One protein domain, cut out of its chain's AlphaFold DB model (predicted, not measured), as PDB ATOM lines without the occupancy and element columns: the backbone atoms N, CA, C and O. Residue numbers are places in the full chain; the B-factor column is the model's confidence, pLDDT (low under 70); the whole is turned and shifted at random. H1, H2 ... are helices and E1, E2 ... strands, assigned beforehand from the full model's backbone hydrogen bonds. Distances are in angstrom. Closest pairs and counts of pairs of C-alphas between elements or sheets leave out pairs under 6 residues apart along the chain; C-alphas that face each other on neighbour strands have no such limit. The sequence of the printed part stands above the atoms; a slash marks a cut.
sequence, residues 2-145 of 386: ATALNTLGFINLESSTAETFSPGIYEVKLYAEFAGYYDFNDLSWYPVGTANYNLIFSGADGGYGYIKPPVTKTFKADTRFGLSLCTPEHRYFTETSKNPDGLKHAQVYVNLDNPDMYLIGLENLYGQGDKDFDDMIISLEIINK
ATOM      1  N   ALA A   2       2.907  38.516 -16.511       87.75
ATOM      2  CA  ALA A   2       1.690  39.296 -16.177       87.75
ATOM      3  C   ALA A   2       1.976  40.694 -15.571       87.75
ATOM      4  O   ALA A   2       1.346  41.685 -15.936       87.75
ATOM      5  N   THR A   3       2.983  40.795 -14.699       91.12
ATOM      6  CA  THR A   3       3.465  42.075 -14.150       91.12
ATOM      7  C   THR A   3       4.038  43.001 -15.229       91.12
ATOM      8  O   THR A   3       3.792  44.209 -15.207       91.12
ATOM      9  N   ALA A   4       4.777  42.447 -16.192       92.81
ATOM     10  CA  ALA A   4       5.336  43.199 -17.308       92.81
ATOM     11  C   ALA A   4       4.234  43.708 -18.254       92.81
ATOM     12  O   ALA A   4       4.252  44.876 -18.630       92.81
ATOM     13  N   LEU A   5       3.211  42.895 -18.545       95.19
ATOM     14  CA  LEU A   5       2.046  43.319 -19.336       95.19
ATOM     15  C   LEU A   5       1.284  44.475 -18.676       95.19
ATOM     16  O   LEU A   5       0.989  45.468 -19.338       95.19
ATOM     17  N   ASN A   6       1.054  44.406 -17.359       93.88
ATOM     18  CA  ASN A   6       0.450  45.508 -16.605       93.88
ATOM     19  C   ASN A   6       1.294  46.791 -16.689       93.88
ATOM     20  O   ASN A   6       0.746  47.884 -16.818       93.88
ATOM     21  N   THR A   7       2.624  46.665 -16.650       94.94
ATOM     22  CA  THR A   7       3.557  47.798 -16.797       94.94
ATOM     23  C   THR A   7       3.474  48.421 -18.193       94.94
ATOM     24  O   THR A   7       3.570  49.639 -18.336       94.94
ATOM     25  N   LEU A   8       3.242  47.594 -19.215       94.88
ATOM     26  CA  LEU A   8       3.000  48.009 -20.598       94.88
ATOM     27  C   LEU A   8       1.580  48.564 -20.828       94.88
ATOM     28  O   LEU A   8       1.299  49.077 -21.908       94.88
ATOM     29  N   GLY A   9       0.704  48.508 -19.819       95.62
ATOM     30  CA  GLY A   9      -0.667  49.025 -19.866       95.62
ATOM     31  C   GLY A   9      -1.725  48.011 -20.307       95.62
ATOM     32  O   GLY A   9      -2.896  48.368 -20.405       95.62
ATOM     33  N   PHE A  10      -1.351  46.753 -20.533       96.44
ATOM     34  CA  PHE A  10      -2.273  45.684 -20.912       96.44
ATOM     35  C   PHE A  10      -2.884  45.034 -19.670       96.44
ATOM     36  O   PHE A  10      -2.321  44.102 -19.101       96.44
ATOM     37  N   ILE A  11      -4.030  45.560 -19.240       95.62
ATOM     38  CA  ILE A  11      -4.686  45.172 -17.979       95.62
ATOM     39  C   ILE A  11      -5.969  44.351 -18.169       95.62
ATOM     40  O   ILE A  11      -6.448  43.747 -17.211       95.62
ATOM     41  N   ASN A  12      -6.532  44.322 -19.380       96.44
ATOM     42  CA  ASN A  12      -7.784  43.635 -19.694       96.44
ATOM     43  C   ASN A  12      -7.517  42.417 -20.591       96.44
ATOM     44  O   ASN A  12      -7.629  42.483 -21.814       96.44
ATOM     45  N   LEU A  13      -7.078  41.315 -19.979       96.25
ATOM     46  CA  LEU A  13      -6.552  40.140 -20.677       96.25
ATOM     47  C   LEU A  13      -7.279  38.856 -20.270       96.25
ATOM     48  O   LEU A  13      -7.591  38.657 -19.096       96.25
ATOM     49  N   GLU A  14      -7.436  37.935 -21.220       96.62
ATOM     50  CA  GLU A  14      -7.884  36.560 -20.974       96.62
ATOM     51  C   GLU A  14      -6.785  35.562 -21.359       96.62
ATOM     52  O   GLU A  14      -6.146  35.694 -22.404       96.62
ATOM     53  N   SER A  15      -6.522  34.561 -20.515       95.50
ATOM     54  CA  SER A  15      -5.532  33.523 -20.827       95.50
ATOM     55  C   SER A  15      -5.995  32.650 -21.989       95.50
ATOM     56  O   SER A  15      -7.122  32.161 -21.972       95.50
ATOM     57  N   SER A  16      -5.099  32.361 -22.930       95.56
ATOM     58  CA  SER A  16      -5.379  31.495 -24.075       95.56
ATOM     59  C   SER A  16      -4.551  30.211 -24.038       95.56
ATOM     60  O   SER A  16      -3.414  30.183 -23.561       95.56
ATOM     61  N   THR A  17      -5.127  29.138 -24.575       96.56
ATOM     62  CA  THR A  17      -4.437  27.867 -24.842       96.56
ATOM     63  C   THR A  17      -3.961  27.764 -26.293       96.56
ATOM     64  O   THR A  17      -3.625  26.673 -26.744       96.56
ATOM     65  N   ALA A  18      -3.992  28.862 -27.055       96.94
ATOM     66  CA  ALA A  18      -3.540  28.876 -28.439       96.94
ATOM     67  C   ALA A  18      -2.044  28.551 -28.532       96.94
ATOM     68  O   ALA A  18      -1.207  29.224 -27.935       96.94
ATOM     69  N   GLU A  19      -1.723  27.530 -29.319       98.12
ATOM     70  CA  GLU A  19      -0.348  27.160 -29.672       98.12
ATOM     71  C   GLU A  19      -0.019  27.476 -31.140       98.12
ATOM     72  O   GLU A  19       1.146  27.525 -31.537       98.12
ATOM     73  N   THR A  20      -1.055  27.702 -31.952       98.44
ATOM     74  CA  THR A  20      -0.975  28.049 -33.374       98.44
ATOM     75  C   THR A  20      -1.999  29.133 -33.698       98.44
ATOM     76  O   THR A  20      -2.986  29.299 -32.978       98.44
ATOM     77  N   PHE A  21      -1.767  29.852 -34.791       98.12
ATOM     78  CA  PHE A  21      -2.520  31.035 -35.193       98.12
ATOM     79  C   PHE A  21      -3.030  30.886 -36.629       98.12
ATOM     80  O   PHE A  21      -2.429  30.186 -37.453       98.12
ATOM     81  N   SER A  22      -4.174  31.508 -36.909       96.81
ATOM     82  CA  SER A  22      -4.838  31.459 -38.216       96.81
ATOM     83  C   SER A  22      -4.026  32.165 -39.313       96.81
ATOM     84  O   SER A  22      -3.190  33.004 -39.004       96.81
ATOM     85  N   PRO A  23      -4.256  31.855 -40.600       97.25
ATOM     86  CA  PRO A  23      -3.716  32.654 -41.699       97.25
ATOM     87  C   PRO A  23      -4.151  34.121 -41.593       97.25
ATOM     88  O   PRO A  23      -5.247  34.413 -41.115       97.25
ATOM     89  N   GLY A  24      -3.309  35.031 -42.071       97.88
ATOM     90  CA  GLY A  24      -3.555  36.466 -41.988       97.88
ATOM     91  C   GLY A  24      -2.320  37.301 -42.302       97.88
ATOM     92  O   GLY A  24      -1.221  36.777 -42.517       97.88
ATOM     93  N   ILE A  25      -2.501  38.618 -42.306       98.38
ATOM     94  CA  ILE A  25      -1.405  39.580 -42.215       98.38
ATOM     95  C   ILE A  25      -1.339  40.051 -40.772       98.38
ATOM     96  O   ILE A  25      -2.347  40.446 -40.185       98.38
ATOM     97  N   TYR A  26      -0.140  39.991 -40.214       98.56
ATOM     98  CA  TYR A  26       0.112  40.278 -38.817       98.56
ATOM     99  C   TYR A  26       1.065  41.448 -38.668       98.56
ATOM    100  O   TYR A  26       2.095  41.505 -39.344       98.56
ATOM    101  N   GLU A  27       0.752  42.327 -37.725       98.62
ATOM    102  CA  GLU A  27       1.711  43.232 -37.116       98.62
ATOM    103  C   GLU A  27       2.245  42.596 -35.827       98.62
ATOM    104  O   GLU A  27       1.491  42.153 -34.960       98.62
ATOM    105  N   VAL A  28       3.567  42.545 -35.697       98.38
ATOM    106  CA  VAL A  28       4.251  42.048 -34.506       98.38
ATOM    107  C   VAL A  28       5.010  43.194 -33.872       98.38
ATOM    108  O   VAL A  28       5.829  43.833 -34.539       98.38
ATOM    109  N   LYS A  29       4.774  43.430 -32.581       98.00
ATOM    110  CA  LYS A  29       5.534  44.407 -31.793       98.00
ATOM    111  C   LYS A  29       6.330  43.702 -30.719       98.00
ATOM    112  O   LYS A  29       5.762  42.927 -29.962       98.00
ATOM    113  N   LEU A  30       7.616  44.014 -30.629       97.62
ATOM    114  CA  LEU A  30       8.505  43.564 -29.567       97.62
ATOM    115  C   LEU A  30       8.543  44.620 -28.453       97.62
ATOM    116  O   LEU A  30       9.023  45.735 -28.672       97.62
ATOM    117  N   TYR A  31       8.009  44.277 -27.278       97.12
ATOM    118  CA  TYR A  31       7.861  45.196 -26.142       97.12
ATOM    119  C   TYR A  31       8.957  45.065 -25.095       97.12
ATOM    120  O   TYR A  31       9.303  46.060 -24.452       97.12
ATOM    121  N   ALA A  32       9.455  43.855 -24.873       95.31
ATOM    122  CA  ALA A  32      10.502  43.606 -23.900       95.31
ATOM    123  C   ALA A  32      11.279  42.343 -24.246       95.31
ATOM    124  O   ALA A  32      10.738  41.433 -24.875       95.31
ATOM    125  N   GLU A  33      12.522  42.316 -23.791       93.44
ATOM    126  CA  GLU A  33      13.398  41.158 -23.848       93.44
ATOM    127  C   GLU A  33      14.267  41.147 -22.581       93.44
ATOM    128  O   GLU A  33      15.127  42.013 -22.403       93.44
ATOM    129  N   PHE A  34      14.005  40.219 -21.662       93.25
ATOM    130  CA  PHE A  34      14.716  40.104 -20.381       93.25
ATOM    131  C   PHE A  34      15.693  38.925 -20.331       93.25
ATOM    132  O   PHE A  34      16.371  38.745 -19.314       93.25
ATOM    133  N   ALA A  35      15.852  38.178 -21.427       88.31
ATOM    134  CA  ALA A  35      16.794  37.072 -21.453       88.31
ATOM    135  C   ALA A  35      18.257  37.539 -21.374       88.31
ATOM    136  O   ALA A  35      18.676  38.531 -21.977       88.31
ATOM    137  N   GLY A  36      19.093  36.752 -20.689       84.44
ATOM    138  CA  GLY A  36      20.528  37.038 -20.556       84.44
ATOM    139  C   GLY A  36      21.328  36.985 -21.870       84.44
ATOM    140  O   GLY A  36      22.376  37.620 -21.953       84.44
ATOM    141  N   TYR A  37      20.833  36.263 -22.884       84.25
ATOM    142  CA  TYR A  37      21.445  36.104 -24.217       84.25
ATOM    143  C   TYR A  37      20.574  36.709 -25.329       84.25
ATOM    144  O   TYR A  37      20.446  36.141 -26.415       84.25
ATOM    145  N   TYR A  38      19.934  37.840 -25.035       87.25
ATOM    146  CA  TYR A  38      19.003  38.523 -25.935       87.25
ATOM    147  C   TYR A  38      19.562  38.773 -27.345       87.25
ATOM    148  O   TYR A  38      18.823  38.735 -28.324       87.25
ATOM    149  N   ASP A  39      20.873  38.988 -27.474       89.50
ATOM    150  CA  ASP A  39      21.569  39.278 -28.728       89.50
ATOM    151  C   ASP A  39      21.668  38.076 -29.680       89.50
ATOM    152  O   ASP A  39      21.973  38.254 -30.862       89.50
ATOM    153  N   PHE A  40      21.343  36.873 -29.203       89.81
ATOM    154  CA  PHE A  40      21.311  35.635 -29.988       89.81
ATOM    155  C   PHE A  40      19.905  35.041 -30.148       89.81
ATOM    156  O   PHE A  40      19.766  33.956 -30.715       89.81
ATOM    157  N   ASN A  41      18.877  35.715 -29.629       91.25
ATOM    158  CA  ASN A  41      17.504  35.232 -29.660       91.25
ATOM    159  C   ASN A  41      16.814  35.637 -30.971       91.25
ATOM    160  O   ASN A  41      16.504  36.807 -31.189       91.25
ATOM    161  N   ASP A  42      16.515  34.660 -31.827       95.38
ATOM    162  CA  ASP A  42      15.804  34.883 -33.087       95.38
ATOM    163  C   ASP A  42      14.346  34.417 -32.981       95.38
ATOM    164  O   ASP A  42      14.054  33.216 -32.918       95.38
ATOM    165  N   LEU A  43      13.408  35.362 -33.033       97.50
ATOM    166  CA  LEU A  43      11.983  35.068 -33.155       97.50
ATOM    167  C   LEU A  43      11.622  34.827 -34.621       97.50
ATOM    168  O   LEU A  43      11.845  35.676 -35.481       97.50
ATOM    169  N   SER A  44      11.000  33.690 -34.912       98.44
ATOM    170  CA  SER A  44      10.509  33.329 -36.246       98.44
ATOM    171  C   SER A  44       9.062  32.845 -36.197       98.44
ATOM    172  O   SER A  44       8.639  32.288 -35.187       98.44
ATOM    173  N   TRP A  45       8.330  32.954 -37.304       98.62
ATOM    174  CA  TRP A  45       7.108  32.171 -37.518       98.62
ATOM    175  C   TRP A  45       7.383  30.976 -38.432       98.62
ATOM    176  O   TRP A  45       8.321  30.995 -39.234       98.62
ATOM    177  N   TYR A  46       6.568  29.929 -38.333       98.44
ATOM    178  CA  TYR A  46       6.669  28.760 -39.208       98.44
ATOM    179  C   TYR A  46       5.290  28.215 -39.594       98.44
ATOM    180  O   TYR A  46       4.428  28.086 -38.722       98.44
ATOM    181  N   PRO A  47       5.067  27.831 -40.865       98.19
ATOM    182  CA  PRO A  47       3.883  27.067 -41.245       98.19
ATOM    183  C   PRO A  47       3.821  25.744 -40.473       98.19
ATOM    184  O   PRO A  47       4.814  25.002 -40.427       98.19
ATOM    185  N   VAL A  48       2.667  25.429 -39.881       97.81
ATOM    186  CA  VAL A  48       2.466  24.187 -39.118       97.81
ATOM    187  C   VAL A  48       2.784  22.974 -39.997       97.81
ATOM    188  O   VAL A  48       2.438  22.927 -41.176       97.81
ATOM    189  N   GLY A  49       3.482  21.990 -39.425       95.69
ATOM    190  CA  GLY A  49       3.919  20.786 -40.143       95.69
ATOM    191  C   GLY A  49       5.170  20.964 -41.012       95.69
ATOM    192  O   GLY A  49       5.572  20.017 -41.683       95.69
ATOM    193  N   THR A  50       5.818  22.134 -40.989       96.06
ATOM    194  CA  THR A  50       7.059  22.388 -41.741       96.06
ATOM    195  C   THR A  50       8.257  22.661 -40.824       96.06
ATOM    196  O   THR A  50       8.108  22.918 -39.626       96.06
ATOM    197  N   ALA A  51       9.459  22.606 -41.406       94.38
ATOM    198  CA  ALA A  51      10.718  23.025 -40.784       94.38
ATOM    199  C   ALA A  51      11.234  24.364 -41.356       94.38
ATOM    200  O   ALA A  51      12.424  24.660 -41.268       94.38
ATOM    201  N   ASN A  52      10.346  25.154 -41.971       96.62
ATOM    202  CA  ASN A  52      10.679  26.449 -42.553       96.62
ATOM    203  C   ASN A  52      10.433  27.548 -41.518       96.62
ATOM    204  O   ASN A  52       9.288  27.797 -41.146       96.62
ATOM    205  N   TYR A  53      11.503  28.203 -41.073       97.69
ATOM    206  CA  TYR A  53      11.448  29.280 -40.086       97.69
ATOM    207  C   TYR A  53      11.682  30.622 -40.773       97.69
ATOM    208  O   TYR A  53      12.743  30.855 -41.349       97.69
ATOM    209  N   ASN A  54      10.686  31.496 -40.709       97.94
ATOM    210  CA  ASN A  54      10.722  32.825 -41.297       97.94
ATOM    211  C   ASN A  54      11.014  33.841 -40.193       97.94
ATOM    212  O   ASN A  54      10.188  34.044 -39.301       97.94
ATOM    213  N   LEU A  55      12.199  34.447 -40.244       97.81
ATOM    214  CA  LEU A  55      12.671  35.395 -39.238       97.81
ATOM    215  C   LEU A  55      11.729  36.606 -39.131       97.81
ATOM    216  O   LEU A  55      11.426  37.252 -40.133       97.81
ATOM    217  N   ILE A  56      11.309  36.920 -37.906       97.75
ATOM    218  CA  ILE A  56      10.612  38.156 -37.544       97.75
ATOM    219  C   ILE A  56      11.639  39.088 -36.910       97.75
ATOM    220  O   ILE A  56      12.063  40.044 -37.552       97.75
ATOM    221  N   PHE A  57      12.096  38.784 -35.695       96.62
ATOM    222  CA  PHE A  57      13.124  39.552 -34.992       96.62
ATOM    223  C   PHE A  57      14.396  38.728 -34.870       96.62
ATOM    224  O   PHE A  57      14.338  37.544 -34.560       96.62
ATOM    225  N   SER A  58      15.528  39.371 -35.116       93.31
ATOM    226  CA  SER A  58      16.843  38.871 -34.734       93.31
ATOM    227  C   SER A  58      17.230  39.408 -33.363       93.31
ATOM    228  O   SER A  58      16.712  40.451 -32.955       93.31
ATOM    229  N   GLY A  59      18.202  38.785 -32.699       84.50
ATOM    230  CA  GLY A  59      18.671  39.262 -31.389       84.50
ATOM    231  C   GLY A  59      19.162  40.722 -31.381       84.50
ATOM    232  O   GLY A  59      19.106  41.413 -30.364       84.50
ATOM    233  N   ALA A  60      19.562  41.256 -32.540       86.06
ATOM    234  CA  ALA A  60      19.951  42.656 -32.693       86.06
ATOM    235  C   ALA A  60      18.776  43.659 -32.640       86.06
ATOM    236  O   ALA A  60      19.020  44.857 -32.499       86.06
ATOM    237  N   ASP A  61      17.523  43.212 -32.780       86.38
ATOM    238  CA  ASP A  61      16.361  44.103 -32.878       86.38
ATOM    239  C   ASP A  61      15.915  44.667 -31.512       86.38
ATOM    240  O   ASP A  61      15.457  45.805 -31.455       86.38
ATOM    241  N   GLY A  62      16.020  43.903 -30.416       71.75
ATOM    242  CA  GLY A  62      15.360  44.240 -29.143       71.75
ATOM    243  C   GLY A  62      16.226  44.931 -28.090       71.75
ATOM    244  O   GLY A  62      15.750  45.814 -27.380       71.75
ATOM    245  N   GLY A  63      17.507  44.579 -27.987       86.44
ATOM    246  CA  GLY A  63      18.292  44.943 -26.802       86.44
ATOM    247  C   GLY A  63      17.742  44.305 -25.512       86.44
ATOM    248  O   GLY A  63      16.822  43.499 -25.561       86.44
ATOM    249  N   TYR A  64      18.308  44.669 -24.357       93.19
ATOM    250  CA  TYR A  64      17.863  44.175 -23.046       93.19
ATOM    251  C   TYR A  64      16.909  45.156 -22.354       93.19
ATOM    252  O   TYR A  64      17.210  46.348 -22.228       93.19
ATOM    253  N   GLY A  65      15.818  44.633 -21.806       94.88
ATOM    254  CA  GLY A  65      14.840  45.351 -21.002       94.88
ATOM    255  C   GLY A  65      13.548  45.675 -21.753       94.88
ATOM    256  O   GLY A  65      13.210  45.060 -22.759       94.88
ATOM    257  N   TYR A  66      12.816  46.674 -21.259       95.94
ATOM    258  CA  TYR A  66      11.677  47.240 -21.983       95.94
ATOM    259  C   TYR A  66      12.148  48.058 -23.186       95.94
ATOM    260  O   TYR A  66      13.029  48.914 -23.069       95.94
ATOM    261  N   ILE A  67      11.486  47.864 -24.318       94.31
ATOM    262  CA  ILE A  67      11.891  48.404 -25.611       94.31
ATOM    263  C   ILE A  67      11.025  49.616 -25.927       94.31
ATOM    264  O   ILE A  67       9.794  49.544 -25.966       94.31
ATOM    265  N   LYS A  68      11.669  50.777 -26.107       91.94
ATOM    266  CA  LYS A  68      10.977  52.058 -26.280       91.94
ATOM    267  C   LYS A  68      11.603  52.908 -27.399       91.94
ATOM    268  O   LYS A  68      12.715  53.401 -27.210       91.94
ATOM    269  N   PRO A  69      10.870  53.186 -28.497       93.31
ATOM    270  CA  PRO A  69       9.565  52.607 -28.842       93.31
ATOM    271  C   PRO A  69       9.678  51.101 -29.164       93.31
ATOM    272  O   PRO A  69      10.758  50.674 -29.567       93.31
ATOM    273  N   PRO A  70       8.595  50.312 -29.020       95.75
ATOM    274  CA  PRO A  70       8.578  48.912 -29.442       95.75
ATOM    275  C   PRO A  70       8.993  48.747 -30.909       95.75
ATOM    276  O   PRO A  70       8.567  49.528 -31.768       95.75
ATOM    277  N   VAL A  71       9.785  47.718 -31.217       96.31
ATOM    278  CA  VAL A  71      10.150  47.410 -32.609       96.31
ATOM    279  C   VAL A  71       8.982  46.705 -33.283       96.31
ATOM    280  O   VAL A  71       8.442  45.745 -32.745       96.31
ATOM    281  N   THR A  72       8.582  47.195 -34.456       97.50
ATOM    282  CA  THR A  72       7.398  46.718 -35.182       97.50
ATOM    283  C   THR A  72       7.803  46.111 -36.520       97.50
ATOM    284  O   THR A  72       8.581  46.715 -37.260       97.50
ATOM    285  N   LYS A  73       7.274  44.929 -36.843       97.94
ATOM    286  CA  LYS A  73       7.430  44.267 -38.146       97.94
ATOM    287  C   LYS A  73       6.101  43.669 -38.591       97.94
ATOM    288  O   LYS A  73       5.238  43.396 -37.766       97.94
ATOM    289  N   THR A  74       5.956  43.432 -39.889       98.19
ATOM    290  CA  THR A  74       4.761  42.808 -40.465       98.19
ATOM    291  C   THR A  74       5.125  41.556 -41.241       98.19
ATOM    292  O   THR A  74       6.148  41.536 -41.927       98.19
ATOM    293  N   PHE A  75       4.273  40.536 -41.201       98.06
ATOM    294  CA  PHE A  75       4.407  39.374 -42.076       98.06
ATOM    295  C   PHE A  75       3.044  38.858 -42.538       98.06
ATOM    296  O   PHE A  75       2.017  39.126 -41.919       98.06
ATOM    297  N   LYS A  76       3.055  38.101 -43.635       97.62
ATOM    298  CA  LYS A  76       1.892  37.401 -44.178       97.62
ATOM    299  C   LYS A  76       2.073  35.900 -43.974       97.62
ATOM    300  O   LYS A  76       3.097  35.356 -44.387       97.62
ATOM    301  N   ALA A  77       1.081  35.246 -43.384       97.31
ATOM    302  CA  ALA A  77       0.993  33.795 -43.307       97.31
ATOM    303  C   ALA A  77      -0.210  33.308 -44.120       97.31
ATOM    304  O   ALA A  77      -1.356  33.585 -43.773       97.31
ATOM    305  N   ASP A  78       0.055  32.565 -45.198       94.75
ATOM    306  CA  ASP A  78      -0.990  31.987 -46.058       94.75
ATOM    307  C   ASP A  78      -1.605  30.702 -45.469       94.75
ATOM    308  O   ASP A  78      -2.603  30.193 -45.970       94.75
ATOM    309  N   THR A  79      -1.004  30.151 -44.414       95.31
ATOM    310  CA  THR A  79      -1.455  28.933 -43.735       95.31
ATOM    311  C   THR A  79      -1.363  29.095 -42.222       95.31
ATOM    312  O   THR A  79      -0.751  30.036 -41.713       95.31
ATOM    313  N   ARG A  80      -1.981  28.163 -41.487       97.25
ATOM    314  CA  ARG A  80      -1.857  28.101 -40.028       97.25
ATOM    315  C   ARG A  80      -0.380  28.016 -39.635       97.25
ATOM    316  O   ARG A  80       0.361  27.202 -40.192       97.25
ATOM    317  N   PHE A  81       0.032  28.814 -38.656       98.62
ATOM    318  CA  PHE A  81       1.431  28.927 -38.251       98.62
ATOM    319  C   PHE A  81       1.609  28.862 -36.731       98.62
ATOM    320  O   PHE A  81       0.662  29.061 -35.974       98.62
ATOM    321  N   GLY A  82       2.831  28.576 -36.290       98.56
ATOM    322  CA  GLY A  82       3.280  28.777 -34.910       98.56
ATOM    323  C   GLY A  82       4.445  29.764 -34.854       98.56
ATOM    324  O   GLY A  82       4.976  30.173 -35.892       98.56
ATOM    325  N   LEU A  83       4.858  30.138 -33.644       98.69
ATOM    326  CA  LEU A  83       6.055  30.953 -33.420       98.69
ATOM    327  C   LEU A  83       7.150  30.117 -32.776       98.69
ATOM    328  O   LEU A  83       6.877  29.201 -32.000       98.69
ATOM    329  N   SER A  84       8.398  30.444 -33.092       98.06
ATOM    330  CA  SER A  84       9.561  29.820 -32.483       98.06
ATOM    331  C   SER A  84      10.586  30.851 -32.041       98.06
ATOM    332  O   SER A  84      10.893  31.755 -32.818       98.06
ATOM    333  N   LEU A  85      11.161  30.645 -30.864       96.38
ATOM    334  CA  LEU A  85      12.306  31.376 -30.345       96.38
ATOM    335  C   LEU A  85      13.549  30.495 -30.488       96.38
ATOM    336  O   LEU A  85      13.643  29.444 -29.853       96.38
ATOM    337  N   CYS A  86      14.473  30.875 -31.365       95.56
ATOM    338  CA  CYS A  86      15.753  30.192 -31.510       95.56
ATOM    339  C   CYS A  86      16.785  30.852 -30.606       95.56
ATOM    340  O   CYS A  86      17.026  32.046 -30.732       95.56
ATOM    341  N   THR A  87      17.408  30.063 -29.746       92.94
ATOM    342  CA  THR A  87      18.524  30.462 -28.889       92.94
ATOM    343  C   THR A  87      19.797  29.739 -29.355       92.94
ATOM    344  O   THR A  87      19.724  28.887 -30.251       92.94
ATOM    345  N   PRO A  88      20.980  30.027 -28.774       90.88
ATOM    346  CA  PRO A  88      22.212  29.313 -29.114       90.88
ATOM    347  C   PRO A  88      22.147  27.790 -28.929       90.88
ATOM    348  O   PRO A  88      22.809  27.058 -29.664       90.88
ATOM    349  N   GLU A  89      21.379  27.307 -27.949       91.25
ATOM    350  CA  GLU A  89      21.334  25.881 -27.598       91.25
ATOM    351  C   GLU A  89      20.123  25.161 -28.200       91.25
ATOM    352  O   GLU A  89      20.232  24.016 -28.651       91.25
ATOM    353  N   HIS A  90      18.963  25.819 -28.223       95.06
ATOM    354  CA  HIS A  90      17.689  25.181 -28.533       95.06
ATOM    355  C   HIS A  90      16.743  26.107 -29.298       95.06
ATOM    356  O   HIS A  90      16.902  27.322 -29.339       95.06
ATOM    357  N   ARG A  91      15.715  25.514 -29.910       96.69
ATOM    358  CA  ARG A  91      14.574  26.246 -30.459       96.69
ATOM    359  C   ARG A  91      13.334  25.856 -29.677       96.69
ATOM    360  O   ARG A  91      13.012  24.672 -29.599       96.69
ATOM    361  N   TYR A  92      12.659  26.856 -29.137       97.56
ATOM    362  CA  TYR A  92      11.406  26.716 -28.415       97.56
ATOM    363  C   TYR A  92      10.259  27.197 -29.287       97.56
ATOM    364  O   TYR A  92      10.450  28.015 -30.184       97.56
ATOM    365  N   PHE A  93       9.074  26.663 -29.054       98.44
ATOM    366  CA  PHE A  93       7.909  26.781 -29.910       98.44
ATOM    367  C   PHE A  93       6.677  27.097 -29.071       98.44
ATOM    368  O   PHE A  93       6.552  26.672 -27.917       98.44
ATOM    369  N   THR A  94       5.725  27.786 -29.694       98.38
ATOM    370  CA  THR A  94       4.372  27.926 -29.146       98.38
ATOM    371  C   THR A  94       3.638  26.586 -29.087       98.38
ATOM    372  O   THR A  94       2.834  26.384 -28.185       98.38
ATOM    373  N   GLU A  95       3.946  25.650 -29.991       98.12
ATOM    374  CA  GLU A  95       3.494  24.256 -29.907       98.12
ATOM    375  C   GLU A  95       4.300  23.478 -28.864       98.12
ATOM    376  O   GLU A  95       5.442  23.086 -29.116       98.12
ATOM    377  N   THR A  96       3.683  23.183 -27.715       97.56
ATOM    378  CA  THR A  96       4.334  22.484 -26.592       97.56
ATOM    379  C   THR A  96       4.926  21.142 -27.023       97.56
ATOM    380  O   THR A  96       6.026  20.773 -26.619       97.56
ATOM    381  N   SER A  97       4.229  20.429 -27.911       97.00
ATOM    382  CA  SER A  97       4.672  19.128 -28.430       97.00
ATOM    383  C   SER A  97       5.972  19.170 -29.246       97.00
ATOM    384  O   SER A  97       6.592  18.124 -29.438       97.00
ATOM    385  N   LYS A  98       6.400  20.349 -29.722       97.31
ATOM    386  CA  LYS A  98       7.649  20.532 -30.479       97.31
ATOM    387  C   LYS A  98       8.833  20.926 -29.596       97.31
ATOM    388  O   LYS A  98       9.964  20.918 -30.081       97.31
ATOM    389  N   ASN A  99       8.589  21.278 -28.334       98.00
ATOM    390  CA  ASN A  99       9.642  21.725 -27.435       98.00
ATOM    391  C   ASN A  99      10.574  20.567 -27.048       98.00
ATOM    392  O   ASN A  99      10.105  19.449 -26.819       98.00
ATOM    393  N   PRO A 100      11.894  20.814 -26.964       96.94
ATOM    394  CA  PRO A 100      12.903  19.770 -26.753       96.94
ATOM    395  C   PRO A 100      12.796  19.055 -25.396       96.94
ATOM    396  O   PRO A 100      13.336  17.962 -25.232       96.94
ATOM    397  N   ASP A 101      12.112  19.656 -24.428       96.94
ATOM    398  CA  ASP A 101      11.826  19.101 -23.103       96.94
ATOM    399  C   ASP A 101      10.360  18.675 -22.918       96.94
ATOM    400  O   ASP A 101       9.996  18.163 -21.858       96.94
ATOM    401  N   GLY A 102       9.512  18.869 -23.934       96.06
ATOM    402  CA  GLY A 102       8.072  18.625 -23.852       96.06
ATOM    403  C   GLY A 102       7.327  19.565 -22.897       96.06
ATOM    404  O   GLY A 102       6.194  19.259 -22.516       96.06
ATOM    405  N   LEU A 103       7.939  20.679 -22.482       97.06
ATOM    406  CA  LEU A 103       7.328  21.679 -21.612       97.06
ATOM    407  C   LEU A 103       6.796  22.865 -22.420       97.06
ATOM    408  O   LEU A 103       7.115  23.064 -23.591       97.06
ATOM    409  N   LYS A 104       5.928  23.662 -21.798       96.12
ATOM    410  CA  LYS A 104       5.357  24.868 -22.411       96.12
ATOM    411  C   LYS A 104       6.380  26.004 -22.362       96.12
ATOM    412  O   LYS A 104       6.825  26.346 -21.274       96.12
ATOM    413  N   HIS A 105       6.671  26.631 -23.499       97.31
ATOM    414  CA  HIS A 105       7.625  27.750 -23.595       97.31
ATOM    415  C   HIS A 105       7.013  29.065 -24.079       97.31
ATOM    416  O   HIS A 105       7.721  30.036 -24.314       97.31
ATOM    417  N   ALA A 106       5.693  29.108 -24.237       97.31
ATOM    418  CA  ALA A 106       4.987  30.312 -24.637       97.31
ATOM    419  C   ALA A 106       3.710  30.461 -23.822       97.31
ATOM    420  O   ALA A 106       2.867  29.567 -23.839       97.31
ATOM    421  N   GLN A 107       3.537  31.584 -23.140       97.19
ATOM    422  CA  GLN A 107       2.289  31.965 -22.497       97.19
ATOM    423  C   GLN A 107       1.555  32.971 -23.388       97.19
ATOM    424  O   GLN A 107       2.119  33.983 -23.789       97.19
ATOM    425  N   VAL A 108       0.288  32.687 -23.696       97.94
ATOM    426  CA  VAL A 108      -0.526  33.492 -24.615       97.94
ATOM    427  C   VAL A 108      -1.721  34.080 -23.871       97.94
ATOM    428  O   VAL A 108      -2.372  33.396 -23.073       97.94
ATOM    429  N   TYR A 109      -2.015  35.341 -24.156       97.81
ATOM    430  CA  TYR A 109      -3.211  36.053 -23.722       97.81
ATOM    431  C   TYR A 109      -3.924  36.668 -24.927       97.81
ATOM    432  O   TYR A 109      -3.269  37.084 -25.880       97.81
ATOM    433  N   VAL A 110      -5.250  36.749 -24.872       97.44
ATOM    434  CA  VAL A 110      -6.065  37.584 -25.765       97.44
ATOM    435  C   VAL A 110      -6.251  38.940 -25.100       97.44
ATOM    436  O   VAL A 110      -6.570  39.007 -23.909       97.44
ATOM    437  N   ASN A 111      -6.051  40.017 -25.855       97.00
ATOM    438  CA  ASN A 111      -6.365  41.362 -25.396       97.00
ATOM    439  C   ASN A 111      -7.868  41.630 -25.559       97.00
ATOM    440  O   ASN A 111      -8.372  41.680 -26.673       97.00
ATOM    441  N   LEU A 112      -8.601  41.816 -24.463       96.25
ATOM    442  CA  LEU A 112     -10.050  42.035 -24.528       96.25
ATOM    443  C   LEU A 112     -10.416  43.451 -25.001       96.25
ATOM    444  O   LEU A 112     -11.537  43.661 -25.459       96.25
ATOM    445  N   ASP A 113      -9.477  44.402 -24.938       96.81
ATOM    446  CA  ASP A 113      -9.652  45.745 -25.507       96.81
ATOM    447  C   ASP A 113      -9.416  45.764 -27.032       96.81
ATOM    448  O   ASP A 113      -9.920  46.645 -27.726       96.81
ATOM    449  N   ASN A 114      -8.669  44.786 -27.558       95.75
ATOM    450  CA  ASN A 114      -8.454  44.558 -28.990       95.75
ATOM    451  C   ASN A 114      -8.400  43.041 -29.273       95.75
ATOM    452  O   ASN A 114      -7.310  42.462 -29.252       95.75
ATOM    453  N   PRO A 115      -9.552  42.392 -29.524       92.00
ATOM    454  CA  PRO A 115      -9.636  40.933 -29.657       92.00
ATOM    455  C   PRO A 115      -8.820  40.324 -30.806       92.00
ATOM    456  O   PRO A 115      -8.555  39.123 -30.785       92.00
ATOM    457  N   ASP A 116      -8.390  41.131 -31.781       95.12
ATOM    458  CA  ASP A 116      -7.504  40.709 -32.872       95.12
ATOM    459  C   ASP A 116      -6.018  40.673 -32.461       95.12
ATOM    460  O   ASP A 116      -5.149  40.319 -33.261       95.12
ATOM    461  N   MET A 117      -5.705  41.000 -31.205       97.50
ATOM    462  CA  MET A 117      -4.354  41.041 -30.665       97.50
ATOM    463  C   MET A 117      -4.124  39.959 -29.605       97.50
ATOM    464  O   MET A 117      -4.754  39.933 -28.545       97.50
ATOM    465  N   TYR A 118      -3.116  39.124 -29.852       98.31
ATOM    466  CA  TYR A 118      -2.535  38.239 -28.848       98.31
ATOM    467  C   TYR A 118      -1.328  38.896 -28.194       98.31
ATOM    468  O   TYR A 118      -0.500  39.492 -28.883       98.31
ATOM    469  N   LEU A 119      -1.178  38.726 -26.882       98.31
ATOM    470  CA  LEU A 119       0.076  39.005 -26.185       98.31
ATOM    471  C   LEU A 119       0.764  37.694 -25.847       98.31
ATOM    472  O   LEU A 119       0.150  36.798 -25.265       98.31
ATOM    473  N   ILE A 120       2.031  37.585 -26.226       98.38
ATOM    474  CA  ILE A 120       2.787  36.338 -26.161       98.38
ATOM    475  C   ILE A 120       4.080  36.604 -25.406       98.38
ATOM    476  O   ILE A 120       4.847  37.497 -25.758       98.38
ATOM    477  N   GLY A 121       4.277  35.828 -24.351       97.56
ATOM    478  CA  GLY A 121       5.473  35.809 -23.533       97.56
ATOM    479  C   GLY A 121       6.177  34.485 -23.749       97.56
ATOM    480  O   GLY A 121       5.518  33.442 -23.769       97.56
ATOM    481  N   LEU A 122       7.479  34.521 -23.971       95.88
ATOM    482  CA  LEU A 122       8.281  33.345 -24.287       95.88
ATOM    483  C   LEU A 122       9.256  33.049 -23.152       95.88
ATOM    484  O   LEU A 122       9.629  33.945 -22.407       95.88
ATOM    485  N   GLU A 123       9.637  31.779 -23.060       94.75
ATOM    486  CA  GLU A 123      10.677  31.239 -22.184       94.75
ATOM    487  C   GLU A 123      11.792  30.662 -23.047       94.75
ATOM    488  O   GLU A 123      11.528  29.851 -23.945       94.75
ATOM    489  N   ASN A 124      13.036  31.029 -22.763       90.88
ATOM    490  CA  ASN A 124      14.177  30.722 -23.615       90.88
ATOM    491  C   ASN A 124      15.159  29.697 -23.008       90.88
ATOM    492  O   ASN A 124      16.214  29.449 -23.599       90.88
ATOM    493  N   LEU A 125      14.807  29.065 -21.877       93.31
ATOM    494  CA  LEU A 125      15.667  28.100 -21.180       93.31
ATOM    495  C   LEU A 125      15.028  26.721 -20.974       93.31
ATOM    496  O   LEU A 125      13.920  26.601 -20.458       93.31
ATOM    497  N   TYR A 126      15.785  25.659 -21.277       92.31
ATOM    498  CA  TYR A 126      15.384  24.260 -21.080       92.31
ATOM    499  C   TYR A 126      14.938  24.018 -19.630       92.31
ATOM    500  O   TYR A 126      15.637  24.395 -18.689       92.31
ATOM    501  N   GLY A 127      13.788  23.373 -19.432       93.00
ATOM    502  CA  GLY A 127      13.198  23.208 -18.101       93.00
ATOM    503  C   GLY A 127      12.351  24.400 -17.629       93.00
ATOM    504  O   GLY A 127      11.897  24.387 -16.479       93.00
ATOM    505  N   GLN A 128      12.095  25.371 -18.517       85.19
ATOM    506  CA  GLN A 128      11.315  26.601 -18.311       85.19
ATOM    507  C   GLN A 128      11.938  27.629 -17.352       85.19
ATOM    508  O   GLN A 128      11.188  28.361 -16.724       85.19
ATOM    509  N   GLY A 129      13.260  27.639 -17.158       86.25
ATOM    510  CA  GLY A 129      13.930  28.714 -16.407       86.25
ATOM    511  C   GLY A 129      13.266  29.110 -15.081       86.25
ATOM    512  O   GLY A 129      13.088  28.273 -14.188       86.25
ATOM    513  N   ASP A 130      12.938  30.396 -14.953       89.38
ATOM    514  CA  ASP A 130      12.215  30.988 -13.822       89.38
ATOM    515  C   ASP A 130      10.684  31.020 -14.003       89.38
ATOM    516  O   ASP A 130       9.967  31.253 -13.021       89.38
ATOM    517  N   LYS A 131      10.179  30.629 -15.181       91.19
ATOM    518  CA  LYS A 131       8.759  30.378 -15.492       91.19
ATOM    519  C   LYS A 131       7.897  31.631 -15.460       91.19
ATOM    520  O   LYS A 131       6.686  31.530 -15.211       91.19
ATOM    521  N   ASP A 132       8.488  32.802 -15.649       91.69
ATOM    522  CA  ASP A 132       7.739  34.045 -15.701       91.69
ATOM    523  C   ASP A 132       7.241  34.397 -17.111       91.69
ATOM    524  O   ASP A 132       6.267  35.146 -17.211       91.69
ATOM    525  N   PHE A 133       7.780  33.787 -18.165       93.81
ATOM    526  CA  PHE A 133       7.492  33.992 -19.585       93.81
ATOM    527  C   PHE A 133       7.711  35.436 -20.047       93.81
ATOM    528  O   PHE A 133       6.955  35.933 -20.886       93.81
ATOM    529  N   ASP A 134       8.661  36.164 -19.459       93.25
ATOM    530  CA  ASP A 134       9.042  37.492 -19.940       93.25
ATOM    531  C   ASP A 134      10.426  37.605 -20.575       93.25
ATOM    532  O   ASP A 134      10.783  38.707 -20.999       93.25
ATOM    533  N   ASP A 135      11.106  36.480 -20.821       92.88
ATOM    534  CA  ASP A 135      12.339  36.457 -21.617       92.88
ATOM    535  C   ASP A 135      12.174  37.225 -22.926       92.88
ATOM    536  O   ASP A 135      13.012  38.068 -23.212       92.88
ATOM    537  N   MET A 136      11.060  37.020 -23.641       94.69
ATOM    538  CA  MET A 136      10.622  37.867 -24.756       94.69
ATOM    539  C   MET A 136       9.119  38.141 -24.665       94.69
ATOM    540  O   MET A 136       8.325  37.204 -24.569       94.69
ATOM    541  N   ILE A 137       8.706  39.408 -24.771       97.25
ATOM    542  CA  ILE A 137       7.292  39.814 -24.813       97.25
ATOM    543  C   ILE A 137       6.977  40.489 -26.141       97.25
ATOM    544  O   ILE A 137       7.515  41.555 -26.460       97.25
ATOM    545  N   ILE A 138       6.008  39.926 -26.861       98.00
ATOM    546  CA  ILE A 138       5.488  40.486 -28.107       98.00
ATOM    547  C   ILE A 138       3.966  40.664 -28.076       98.00
ATOM    548  O   ILE A 138       3.260  39.961 -27.350       98.00
ATOM    549  N   SER A 139       3.449  41.551 -28.927       98.38
ATOM    550  CA  SER A 139       2.085  41.409 -29.446       98.38
ATOM    551  C   SER A 139       2.109  40.812 -30.843       98.38
ATOM    552  O   SER A 139       3.005  41.106 -31.631       98.38
ATOM    553  N   LEU A 140       1.087  40.026 -31.149       98.56
ATOM    554  CA  LEU A 140       0.774  39.491 -32.464       98.56
ATOM    555  C   LEU A 140      -0.648  39.950 -32.807       98.56
ATOM    556  O   LEU A 140      -1.619  39.380 -32.313       98.56
ATOM    557  N   GLU A 141      -0.754  41.017 -33.592       98.44
ATOM    558  CA  GLU A 141      -2.014  41.664 -33.963       98.44
ATOM    559  C   GLU A 141      -2.388  41.308 -35.399       98.44
ATOM    560  O   GLU A 141      -1.584  41.474 -36.316       98.44
ATOM    561  N   ILE A 142      -3.602  40.797 -35.593       98.00
ATOM    562  CA  ILE A 142      -4.158  40.518 -36.914       98.00
ATOM    563  C   ILE A 142      -4.595  41.848 -37.523       98.00
ATOM    564  O   ILE A 142      -5.512  42.484 -37.014       98.00
ATOM    565  N   ILE A 143      -3.964  42.251 -38.624       97.56
ATOM    566  CA  ILE A 143      -4.303  43.493 -39.335       97.56
ATOM    567  C   ILE A 143      -5.062  43.247 -40.645       97.56
ATOM    568  O   ILE A 143      -5.582  44.196 -41.217       97.56
ATOM    569  N   ASN A 144      -5.106  41.995 -41.118       98.00
ATOM    570  CA  ASN A 144      -5.961  41.552 -42.221       98.00
ATOM    571  C   ASN A 144      -6.200  40.034 -42.138       98.00
ATOM    572  O   ASN A 144      -5.257  39.264 -41.916       98.00
ATOM    573  N   LYS A 145      -7.435  39.596 -42.341       97.44
ATOM    574  CA  LYS A 145      -7.917  38.214 -42.304       97.44
ATOM    575  C   LYS A 145      -8.260  37.775 -43.730       97.44
ATOM    576  O   LYS A 145      -8.671  38.594 -44.536       97.44
TER     577      LYS A 145
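This is residues 2 to 145 of the 386 residues of the protein "PKD domain-containing protein" of Candidatus Bathyarchaeota archaeon (UniProt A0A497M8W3). Two antiparallel sheets stand face to face as a sandwich: a strongly twisted sheet of six strands, in the order E1, E8, E9, E10, E2, E5, and a smaller one of four, E4, E3, E6, E7. The short helix H1 lies beside the strands of the larger sheet, and two long links without named elements, residues 94 to 105 and 123 to 135, lead into E8 and E10. The printed part has 144 residues, with H1 first along the chain and then E1 to E10; the class is mostly strand. The whole is compact and rounded, with a radius of gyration of the C-alphas of 13.7 A and spans of 35 by 35 by 27 A.

H1, residues 2 to 7, is on the six-strand sheet at a height over the sheet of 6.7 A, over none of its strands; every O i to N i+4 pair in it is within hydrogen-bond range. E1, residues 13 to 16, is an edge strand beside E8, residues 106 to 111, with N 14 and O 110 3.0 A apart. E2, residues 24 to 33, has as neighbours E5, residues 65 to 77, with N 28 and O 73 at 2.8 A, and E10, residues 136 to 144, with N 139 and O 29 at 2.9 A. E5, the other edge strand, bends by 84 degrees at residue 68. In the smaller sheet E3, residues 42 to 47, and E4, residues 54 to 57, form a hairpin, with N 43 and O 57 at 2.8 A. E6, residues 81 to 86, is the antiparallel neighbour of E3, with N 44 and O 84 at 2.9 A, and forms a hairpin with E7, residues 91 to 93, with N 85 and O 92 at 2.8 A. E8, E9, residues 117 to 122, and E10 form a meander, each strand the antiparallel neighbour of the one before; N 109 and O 119 are 2.8 A apart, N 120 and O 138 2.9 A. Between the sheets, whose strands stand at 24 degrees, the closest C-alphas of E4 and E5 are those of Ile 56 and Lys 73, 6.9 A.

H1 begins at C-alpha 2, (1.690, 39.296, -16.177). E5 is the longest strand, 28.7 A from C-alpha 65 to C-alpha 77; E2 measures 25.3 A and E10 24.4 A. E10 ends at C-alpha 144, (-5.961, 41.552, -42.221).

The two C-alphas farthest apart, those of Glu 89 and Asp 113, are 36.9 A apart. The printed part has no cut. The links E7 to E8 and E9 to E10 are long. The mean pLDDT of the printed part is 95.1, and no printed residue is under 70.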